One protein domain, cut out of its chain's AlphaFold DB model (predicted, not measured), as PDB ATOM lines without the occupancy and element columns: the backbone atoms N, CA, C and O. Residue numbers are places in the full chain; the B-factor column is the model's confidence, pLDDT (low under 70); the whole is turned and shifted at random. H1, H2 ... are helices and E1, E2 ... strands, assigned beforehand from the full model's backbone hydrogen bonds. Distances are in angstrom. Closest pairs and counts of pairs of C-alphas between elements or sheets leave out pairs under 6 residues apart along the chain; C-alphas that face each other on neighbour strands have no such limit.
ATOM      1  N   GLU A   9     105.473 101.491 127.160       85.69
ATOM      2  CA  GLU A   9     105.448 102.479 126.077       85.69
ATOM      3  C   GLU A   9     106.069 101.934 124.789       85.69
ATOM      4  O   GLU A   9     105.425 101.977 123.748       85.69
ATOM      5  N   ALA A  10     107.261 101.331 124.852       84.31
ATOM      6  CA  ALA A  10     107.910 100.721 123.688       84.31
ATOM      7  C   ALA A  10     107.066  99.578 123.097       84.31
ATOM      8  O   ALA A  10     107.003  99.375 121.885       84.31
ATOM      9  N   ILE A  11     106.367  98.847 123.964       82.25
ATOM     10  CA  ILE A  11     105.425  97.798 123.575       82.25
ATOM     11  C   ILE A  11     104.236  98.375 122.808       82.25
ATOM     12  O   ILE A  11     103.813  97.783 121.815       82.25
ATOM     13  N   ASN A  12     103.666  99.475 123.298       84.25
ATOM     14  CA  ASN A  12     102.541 100.137 122.647       84.25
ATOM     15  C   ASN A  12     102.982 100.740 121.310       84.25
ATOM     16  O   ASN A  12     102.339 100.462 120.308       84.25
ATOM     17  N   ALA A  13     104.141 101.402 121.259       88.12
ATOM     18  CA  ALA A  13     104.698 101.948 120.022       88.12
ATOM     19  C   ALA A  13     104.871 100.879 118.928       88.12
ATOM     20  O   ALA A  13     104.524 101.110 117.774       88.12
ATOM     21  N   TRP A  14     105.345  99.678 119.285       85.50
ATOM     22  CA  TRP A  14     105.406  98.558 118.339       85.50
ATOM     23  C   TRP A  14     104.020  98.127 117.844       85.50
ATOM     24  O   TRP A  14     103.841  97.870 116.657       85.50
ATOM     25  N   ARG A  15     103.030  98.036 118.742       83.50
ATOM     26  CA  ARG A  15     101.658  97.654 118.371       83.50
ATOM     27  C   ARG A  15     101.028  98.670 117.426       83.50
ATOM     28  O   ARG A  15     100.442  98.259 116.429       83.50
ATOM     29  N   ASP A  16     101.191  99.952 117.725       87.38
ATOM     30  CA  ASP A  16     100.653 101.050 116.924       87.38
ATOM     31  C   ASP A  16     101.305 101.074 115.539       87.38
ATOM     32  O   ASP A  16     100.610 101.158 114.531       87.38
ATOM     33  N   PHE A  17     102.627 100.883 115.477       89.88
ATOM     34  CA  PHE A  17     103.352 100.783 114.213       89.88
ATOM     35  C   PHE A  17     102.858  99.615 113.351       89.88
ATOM     36  O   PHE A  17     102.608  99.782 112.161       89.88
ATOM     37  N   VAL A  18     102.677  98.429 113.941       86.44
ATOM     38  CA  VAL A  18     102.160  97.263 113.210       86.44
ATOM     39  C   VAL A  18     100.742  97.513 112.702       86.44
ATOM     40  O   VAL A  18     100.448  97.182 111.557       86.44
ATOM     41  N   LEU A  19      99.871  98.107 113.526       85.62
ATOM     42  CA  LEU A  19      98.514  98.450 113.107       85.62
ATOM     43  C   LEU A  19      98.535  99.429 111.929       85.62
ATOM     44  O   LEU A  19      97.862  99.184 110.932       85.62
ATOM     45  N   GLN A  20      99.351 100.479 112.017       90.19
ATOM     46  CA  GLN A  20      99.526 101.453 110.946       90.19
ATOM     47  C   GLN A  20      99.994 100.781 109.652       90.19
ATOM     48  O   GLN A  20      99.387 100.996 108.611       90.19
ATOM     49  N   GLN A  21     101.005  99.910 109.715       92.00
ATOM     50  CA  GLN A  21     101.484  99.195 108.532       92.00
ATOM     51  C   GLN A  21     100.400  98.319 107.900       92.00
ATOM     52  O   GLN A  21     100.310  98.249 106.679       92.00
ATOM     53  N   ILE A  22      99.562  97.654 108.700       88.25
ATOM     54  CA  ILE A  22      98.476  96.829 108.160       88.25
ATOM     55  C   ILE A  22      97.423  97.701 107.473       88.25
ATOM     56  O   ILE A  22      97.013  97.377 106.361       88.25
ATOM     57  N   VAL A  23      97.018  98.806 108.102       88.62
ATOM     58  CA  VAL A  23      96.042  99.744 107.525       88.62
ATOM     59  C   VAL A  23      96.579 100.346 106.229       88.62
ATOM     60  O   VAL A  23      95.910 100.251 105.207       88.62
ATOM     61  N   GLU A  24      97.809 100.862 106.232       92.62
ATOM     62  CA  GLU A  24      98.444 101.439 105.041       92.62
ATOM     63  C   GLU A  24      98.530 100.424 103.895       92.62
ATOM     64  O   GLU A  24      98.213 100.749 102.753       92.62
ATOM     65  N   ASN A  25      98.909  99.173 104.180       92.31
ATOM     66  CA  ASN A  25      98.949  98.133 103.152       92.31
ATOM     67  C   ASN A  25      97.551  97.813 102.608       92.31
ATOM     68  O   ASN A  25      97.404  97.639 101.401       92.31
ATOM     69  N   LEU A  26      96.524  97.729 103.455       90.44
ATOM     70  CA  LEU A  26      95.157  97.477 102.990       90.44
ATOM     71  C   LEU A  26      94.614  98.642 102.157       90.44
ATOM     72  O   LEU A  26      93.941  98.397 101.160       90.44
ATOM     73  N   GLU A  27      94.929  99.886 102.521       90.81
ATOM     74  CA  GLU A  27      94.532 101.071 101.758       90.81
ATOM     75  C   GLU A  27      95.220 101.129 100.391       90.81
ATOM     76  O   GLU A  27      94.545 101.302  99.378       90.81
ATOM     77  N   ILE A  28      96.543 100.931 100.346       96.00
ATOM     78  CA  ILE A  28      97.325 100.967  99.099       96.00
ATOM     79  C   ILE A  28      96.863  99.878  98.126       96.00
ATOM     80  O   ILE A  28      96.772 100.125  96.926       96.00
ATOM     81  N   ASN A  29      96.565  98.682  98.638       95.12
ATOM     82  CA  ASN A  29      96.223  97.524  97.812       95.12
ATOM     83  C   ASN A  29      94.706  97.320  97.653       95.12
ATOM     84  O   ASN A  29      94.294  96.310  97.086       95.12
ATOM     85  N   LYS A  30      93.857  98.241  98.137       91.94
ATOM     86  CA  LYS A  30      92.392  98.080  98.133       91.94
ATOM     87  C   LYS A  30      91.848  97.745  96.743       91.94
ATOM     88  O   LYS A  30      91.108  96.774  96.591       91.94
ATOM     89  N   ASP A  31      92.214  98.541  95.743       92.62
ATOM     90  CA  ASP A  31      91.691  98.386  94.383       92.62
ATOM     91  C   ASP A  31      92.180  97.082  93.738       92.62
ATOM     92  O   ASP A  31      91.418  96.413  93.046       92.62
ATOM     93  N   GLU A  32      93.425  96.682  94.011       95.50
ATOM     94  CA  GLU A  32      93.989  95.412  93.539       95.50
ATOM     95  C   GLU A  32      93.274  94.213  94.177       95.50
ATOM     96  O   GLU A  32      92.907  93.273  93.476       95.50
ATOM     97  N   ILE A  33      92.997  94.269  95.484       93.81
ATOM     98  CA  ILE A  33      92.240  93.234  96.200       93.81
ATOM     99  C   ILE A  33      90.835  93.079  95.601       93.81
ATOM    100  O   ILE A  33      90.381  91.954  95.388       93.81
ATOM    101  N   LEU A  34      90.152  94.192  95.310       93.06
ATOM    102  CA  LEU A  34      88.819  94.178  94.704       93.06
ATOM    103  C   LEU A  34      88.838  93.594  93.289       93.06
ATOM    104  O   LEU A  34      88.040  92.707  92.984       93.06
ATOM    105  N   GLN A  35      89.778  94.034  92.451       94.12
ATOM    106  CA  GLN A  35      89.927  93.528  91.084       94.12
ATOM    107  C   GLN A  35      90.257  92.036  91.068       94.12
ATOM    108  O   GLN A  35      89.666  91.278  90.297       94.12
ATOM    109  N   GLN A  36      91.163  91.593  91.941       94.75
ATOM    110  CA  GLN A  36      91.515  90.183  92.040       94.75
ATOM    111  C   GLN A  36      90.318  89.343  92.489       94.75
ATOM    112  O   GLN A  36      90.059  88.285  91.916       94.75
ATOM    113  N   PHE A  37      89.541  89.828  93.464       94.38
ATOM    114  CA  PHE A  37      88.314  89.155  93.877       94.38
ATOM    115  C   PHE A  37      87.305  89.064  92.727       94.38
ATOM    116  O   PHE A  37      86.745  87.993  92.510       94.38
ATOM    117  N   GLU A  38      87.087  90.137  91.961       94.56
ATOM    118  CA  GLU A  38      86.191  90.120  90.795       94.56
ATOM    119  C   GLU A  38      86.585  89.037  89.774       94.56
ATOM    120  O   GLU A  38      85.718  88.333  89.259       94.56
ATOM    121  N   ILE A  39      87.885  88.842  89.538       94.31
ATOM    122  CA  ILE A  39      88.400  87.826  88.607       94.31
ATOM    123  C   ILE A  39      88.233  86.400  89.157       94.31
ATOM    124  O   ILE A  39      87.903  85.480  88.406       94.31
ATOM    125  N   GLU A  40      88.500  86.194  90.447       94.50
ATOM    126  CA  GLU A  40      88.598  84.854  91.040       94.50
ATOM    127  C   GLU A  40      87.290  84.331  91.645       94.50
ATOM    128  O   GLU A  40      87.140  83.121  91.844       94.50
ATOM    129  N   ASN A  41      86.342  85.208  91.979       90.62
ATOM    130  CA  ASN A  41      85.157  84.789  92.717       90.62
ATOM    131  C   ASN A  41      84.213  83.930  91.861       90.62
ATOM    132  O   ASN A  41      83.834  84.268  90.743       90.62
ATOM    133  N   ALA A  42      83.737  82.827  92.437       90.81
ATOM    134  CA  ALA A  42      82.771  81.937  91.790       90.81
ATOM    135  C   ALA A  42      81.329  82.488  91.786       90.81
ATOM    136  O   ALA A  42      80.412  81.813  91.318       90.81
ATOM    137  N   HIS A  43      81.109  83.677  92.352       92.12
ATOM    138  CA  HIS A  43      79.787  84.247  92.602       92.12
ATOM    139  C   HIS A  43      79.373  85.297  91.564       92.12
ATOM    140  O   HIS A  43      78.240  85.769  91.615       92.12
ATOM    141  N   GLY A  44      80.257  85.632  90.616       90.75
ATOM    142  CA  GLY A  44      80.002  86.632  89.580       90.75
ATOM    143  C   GLY A  44      79.824  88.049  90.124       90.75
ATOM    144  O   GLY A  44      79.173  88.858  89.470       90.75
ATOM    145  N   LEU A  45      80.348  88.336  91.320       93.69
ATOM    146  CA  LEU A  45      80.298  89.667  91.918       93.69
ATOM    147  C   LEU A  45      81.340  90.570  91.263       93.69
ATOM    148  O   LEU A  45      82.515  90.205  91.188       93.69
ATOM    149  N   THR A  46      80.905  91.754  90.842       93.62
ATOM    150  CA  THR A  46      81.792  92.805  90.334       93.62
ATOM    151  C   THR A  46      82.261  93.730  91.458       93.62
ATOM    152  O   THR A  46      81.630  93.807  92.518       93.62
ATOM    153  N   CYS A  47      83.328  94.503  91.225       91.12
ATOM    154  CA  CYS A  47      83.726  95.589  92.128       91.12
ATOM    155  C   CYS A  47      82.558  96.556  92.384       91.12
ATOM    156  O   CYS A  47      82.327  96.975  93.518       91.12
ATOM    157  N   HIS A  48      81.774  96.856  91.343       92.25
ATOM    158  CA  HIS A  48      80.606  97.724  91.454       92.25
ATOM    159  C   HIS A  48      79.543  97.148  92.398       92.25
ATOM    160  O   HIS A  48      78.998  97.879  93.225       92.25
ATOM    161  N   ASP A  49      79.279  95.839  92.328       92.69
ATOM    162  CA  ASP A  49      78.323  95.184  93.224       92.69
ATOM    163  C   ASP A  49      78.784  95.253  94.682       92.69
ATOM    164  O   ASP A  49      77.974  95.509  95.573       92.69
ATOM    165  N   ILE A  50      80.080  95.069  94.932       90.31
ATOM    166  CA  ILE A  50      80.663  95.144  96.277       90.31
ATOM    167  C   ILE A  50      80.480  96.537  96.885       90.31
ATOM    168  O   ILE A  50      80.053  96.658  98.036       90.31
ATOM    169  N   GLU A  51      80.756  97.582  96.108       89.06
ATOM    170  CA  GLU A  51      80.658  98.968  96.564       89.06
ATOM    171  C   GLU A  51      79.209  99.436  96.741       89.06
ATOM    172  O   GLU A  51      78.879 100.045  97.758       89.06
ATOM    173  N   GLN A  52      78.324  99.148  95.779       90.69
ATOM    174  CA  GLN A  52      76.939  99.636  95.813       90.69
ATOM    175  C   GLN A  52      76.059  98.897  96.822       90.69
ATOM    176  O   GLN A  52      75.126  99.486  97.364       90.69
ATOM    177  N   ASN A  53      76.343  97.620  97.094       90.38
ATOM    178  CA  ASN A  53      75.544  96.812  98.018       90.38
ATOM    179  C   ASN A  53      76.092  96.822  99.455       90.38
ATOM    180  O   ASN A  53      75.636  96.034 100.283       90.38
ATOM    181  N   GLY A  54      77.063  97.692  99.762       84.50
ATOM    182  CA  GLY A  54      77.618  97.825 101.110       84.50
ATOM    183  C   GLY A  54      78.368  96.581 101.588       84.50
ATOM    184  O   GLY A  54      78.455  96.346 102.786       84.50
ATOM    185  N   LEU A  55      78.930  95.773 100.680       86.81
ATOM    186  CA  LEU A  55      79.654  94.549 101.054       86.81
ATOM    187  C   LEU A  55      81.025  94.834 101.694       86.81
ATOM    188  O   LEU A  55      81.685  93.912 102.167       86.81
ATOM    189  N   LEU A  56      81.434  96.103 101.723       85.62
ATOM    190  CA  LEU A  56      82.601  96.597 102.455       85.62
ATOM    191  C   LEU A  56      82.302  96.916 103.930       85.62
ATOM    192  O   LEU A  56      83.219  97.276 104.660       85.62
ATOM    193  N   ASP A  57      81.043  96.810 104.364       86.56
ATOM    194  CA  ASP A  57      80.622  97.092 105.740       86.56
ATOM    195  C   ASP A  57      80.873  95.879 106.648       86.56
ATOM    196  O   ASP A  57      79.989  95.059 106.908       86.56
ATOM    197  N   PHE A  58      82.128  95.709 107.065       84.00
ATOM    198  CA  PHE A  58      82.531  94.698 108.039       84.00
ATOM    199  C   PHE A  58      83.767  95.136 108.822       84.00
ATOM    200  O   PHE A  58      84.641  95.838 108.313       84.00
ATOM    201  N   ASP A  59      83.878  94.639 110.053       82.62
ATOM    202  CA  ASP A  59      85.012  94.928 110.919       82.62
ATOM    203  C   ASP A  59      86.031  93.786 110.908       82.62
ATOM    204  O   ASP A  59      85.706  92.598 111.039       82.62
ATOM    205  N   ILE A  60      87.310  94.153 110.821       79.88
ATOM    206  CA  ILE A  60      88.428  93.219 110.961       79.88
ATOM    207  C   ILE A  60      89.058  93.417 112.336       79.88
ATOM    208  O   ILE A  60      89.540  94.494 112.674       79.88
ATOM    209  N   SER A  61      89.125  92.344 113.123       78.44
ATOM    210  CA  SER A  61      89.863  92.336 114.385       78.44
ATOM    211  C   SER A  61      91.153  91.545 114.275       78.44
ATOM    212  O   SER A  61      91.155  90.344 113.991       78.44
ATOM    213  N   ILE A  62      92.260  92.224 114.572       72.81
ATOM    214  CA  ILE A  62      93.607  91.661 114.527       72.81
ATOM    215  C   ILE A  62      94.093  91.442 115.954       72.81
ATOM    216  O   ILE A  62      94.195  92.372 116.750       72.81
ATOM    217  N   THR A  63      94.406  90.192 116.289       72.31
ATOM    218  CA  THR A  63      94.983  89.837 117.586       72.31
ATOM    219  C   THR A  63      96.436  89.426 117.416       72.31
ATOM    220  O   THR A  63      96.740  88.422 116.768       72.31
ATOM    221  N   LEU A  64      97.331  90.183 118.053       66.12
ATOM    222  CA  LEU A  64      98.738  89.826 118.184       66.12
ATOM    223  C   LEU A  64      98.963  89.118 119.523       66.12
ATOM    224  O   LEU A  64      98.969  89.743 120.591       66.12
ATOM    225  N   HIS A  65      99.156  87.801 119.477       63.50
ATOM    226  CA  HIS A  65      99.431  87.028 120.681       63.50
ATOM    227  C   HIS A  65     100.869  87.260 121.146       63.50
ATOM    228  O   HIS A  65     101.834  87.016 120.427       63.50
ATOM    229  N   ARG A  66     101.010  87.726 122.391       53.88
ATOM    230  CA  ARG A  66     102.298  87.715 123.082       53.88
ATOM    231  C   ARG A  66     102.624  86.300 123.506       53.88
ATOM    232  O   ARG A  66     101.819  85.649 124.168       53.88
ATOM    233  N   ASP A  67     103.828  85.886 123.161       55.72
ATOM    234  CA  ASP A  67     104.379  84.593 123.507       55.72
ATOM    235  C   ASP A  67     104.393  84.423 125.038       55.72
ATOM    236  O   ASP A  67     105.143  85.087 125.759       55.72
ATOM    237  N   LYS A  68     103.508  83.575 125.571       50.44
ATOM    238  CA  LYS A  68     103.649  83.072 126.939       50.44
ATOM    239  C   LYS A  68     104.461  81.795 126.818       50.44
ATOM    240  O   LYS A  68     103.977  80.832 126.237       50.44
ATOM    241  N   LYS A  69     105.666  81.790 127.394       49.91
ATOM    242  CA  LYS A  69     106.687  80.722 127.340       49.91
ATOM    243  C   LYS A  69     106.237  79.270 127.643       49.91
ATOM    244  O   LYS A  69     107.105  78.409 127.706       49.91
ATOM    245  N   GLN A  70     104.958  78.948 127.856       47.50
ATOM    246  CA  GLN A  70     104.511  77.610 128.274       47.50
ATOM    247  C   GLN A  70     103.090  77.197 127.829       47.50
ATOM    248  O   GLN A  70     102.374  76.572 128.607       47.50
ATOM    249  N   SER A  71     102.633  77.462 126.601       45.59
ATOM    250  CA  SER A  71     101.390  76.799 126.153       45.59
ATOM    251  C   SER A  71     101.370  76.424 124.681       45.59
ATOM    252  O   SER A  71     101.615  77.261 123.819       45.59
ATOM    253  N   PHE A  72     101.011  75.161 124.444       46.12
ATOM    254  CA  PHE A  72     100.563  74.556 123.189       46.12
ATOM    255  C   PHE A  72      99.686  75.539 122.380       46.12
ATOM    256  O   PHE A  72      98.523  75.761 122.705       46.12
ATOM    257  N   GLY A  73     100.256  76.167 121.355       52.25
ATOM    258  CA  GLY A  73      99.606  77.172 120.511       52.25
ATOM    259  C   GLY A  73     100.520  77.566 119.348       52.25
ATOM    260  O   GLY A  73     101.713  77.296 119.429       52.25
ATOM    261  N   LEU A  74      99.939  78.157 118.290       49.50
ATOM    262  CA  LEU A  74     100.392  78.332 116.883       49.50
ATOM    263  C   LEU A  74     101.819  78.875 116.591       49.50
ATOM    264  O   LEU A  74     102.128  79.177 115.442       49.50
ATOM    265  N   GLY A  75     102.710  78.952 117.573       48.50
ATOM    266  CA  GLY A  75     104.091  79.387 117.406       48.50
ATOM    267  C   GLY A  75     104.270  80.904 117.478       48.50
ATOM    268  O   GLY A  75     103.314  81.681 117.538       48.50
ATOM    269  N   LEU A  76     105.540  81.306 117.524       47.19
ATOM    270  CA  LEU A  76     106.009  82.688 117.629       47.19
ATOM    271  C   LEU A  76     105.427  83.585 116.522       47.19
ATOM    272  O   LEU A  76     105.518  83.254 115.344       47.19
ATOM    273  N   GLY A  77     104.908  84.759 116.898       52.50
ATOM    274  CA  GLY A  77     104.603  85.841 115.950       52.50
ATOM    275  C   GLY A  77     103.354  85.649 115.085       52.50
ATOM    276  O   GLY A  77     103.224  86.316 114.063       52.50
ATOM    277  N   PHE A  78     102.435  84.760 115.467       53.09
ATOM    278  CA  PHE A  78     101.245  84.501 114.661       53.09
ATOM    279  C   PHE A  78     100.224  85.651 114.746       53.09
ATOM    280  O   PHE A  78      99.727  85.986 115.826       53.09
ATOM    281  N   PHE A  79      99.879  86.224 113.592       57.44
ATOM    282  CA  PHE A  79      98.743  87.129 113.433       57.44
ATOM    283  C   PHE A  79      97.466  86.304 113.310       57.44
ATOM    284  O   PHE A  79      97.318  85.523 112.372       57.44
ATOM    285  N   LYS A  80      96.522  86.481 114.238       63.22
ATOM    286  CA  LYS A  80      95.165  85.963 114.056       63.22
ATOM    287  C   LYS A  80      94.254  87.114 113.645       63.22
ATOM    288  O   LYS A  80      94.012  88.013 114.448       63.22
ATOM    289  N   ALA A  81      93.751  87.069 112.417       64.06
ATOM    290  CA  ALA A  81      92.673  87.934 111.957       64.06
ATOM    291  C   ALA A  81      91.338  87.199 112.123       64.06
ATOM    292  O   ALA A  81      91.234  86.014 111.803       64.06
ATOM    293  N   ASN A  82      90.329  87.885 112.651       65.94
ATOM    294  CA  ASN A  82      88.951  87.406 112.671       65.94
ATOM    295  C   ASN A  82      88.063  88.479 112.039       65.94
ATOM    296  O   ASN A  82      88.255  89.665 112.309       65.94
ATOM    297  N   ILE A  83      87.089  88.050 111.241       58.16
ATOM    298  CA  ILE A  83      86.010  88.915 110.760       58.16
ATOM    299  C   ILE A  83      84.963  88.986 111.872       58.16
ATOM    300  O   ILE A  83      84.527  87.944 112.370       58.16
ATOM    301  N   ILE A  84      84.601  90.199 112.278       66.25
ATOM    302  CA  ILE A  84      83.501  90.451 113.209       66.25
ATOM    303  C   ILE A  84      82.301  90.926 112.388       66.25
ATOM    304  O   ILE A  84      82.462  91.659 111.415       66.25
ATOM    305  N   ARG A  85      81.117  90.434 112.752       52.31
ATOM    306  CA  ARG A  85      79.848  90.708 112.081       52.31
ATOM    307  C   ARG A  85      78.859  91.312 113.063       52.31
ATOM    308  O   ARG A  85      78.924  90.908 114.248       52.31
TER     309      ARG A  85
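AT A GLANCE: This is residues 9 to 85 of the 85 residues of an uncharacterized protein of Cyanobium sp. SAT1300 (UniProt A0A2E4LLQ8). The domain is a loose, open U: the long helix H1 makes one arm, the short helices H2 and H3 lie at the closed end, and the chain then folds back so that the two-stranded hairpin of E1 and E2 makes the other arm. The two arms leave a gap between them, and the long loop of residues 65 to 78 lies beyond the hairpin at the end away from H2 and H3. The printed part has 77 residues, with three named helices and two named strands in the order H1, H2, H3, E1, E2; the sheet is E1 - E2, antiparallel, and the class is mixed, helices and strands. The whole is loose, with a radius of gyration of the C-alphas of 16.5 A, and elongated, spanning 47 by 28 by 21 A.

HOW THE PARTS SIT: H1, residues 9 to 28, touches no helix. It and H2, residues 30 to 40, meet only through their link. H2 and H3, residues 47 to 52, only just touch, with 3 pairs of C-alphas within 8 A; the closest are those of Leu 34 and Cys 47, 5.9 A apart. Their lines stand at a steep tilt of 65 degrees, and they run opposite ways. E1, residues 59 to 64, and E2, residues 79 to 84, form a hairpin of antiparallel neighbours, with 155 degrees between their directions. The C-alphas of Ile 62 and Ala 81, which face each other, are 4.6 A apart. N 61 and O 82, at 2.9 A, and N 80 and O 63, at 3.2 A, are within hydrogen-bond range. H1 and E1 are only just apart, their closest C-alphas being 8.4 A from each other. H2 is apart from both strands, and H3 is apart from H1 and E2. In H1, H2 and H3 every O i to N i+4 pair is within hydrogen-bond range.

IN THESE COORDINATES: H1 begins at C-alpha 9, at (105.448, 102.479, 126.077), and runs 28.2 A to C-alpha 28. H2 covers 15.5 A from C-alpha 30 to C-alpha 40, and H3 begins at C-alpha 47, at (83.726, 95.589, 92.128), and is 8.7 A long. E1 measures 16.3 A from C-alpha 59 to C-alpha 64. E2 measures 15.6 A and ends at C-alpha 84, at (83.501, 90.451, 113.209).

THE WHOLE: The two C-alphas farthest apart, those of His 48 and Gln 70, are 48.3 A from each other. Residues 9 to 14, which belong to H1, stand free, and so do residues 23 to 30, of which 23 to 28 belong to H1. The printed part has no cut. The link from H1 to H2 is tight, and the link from E1 to E2 is long, with 14 residues. The mean pLDDT of the printed part is 79.3, and residues 64 to 85 are under 70.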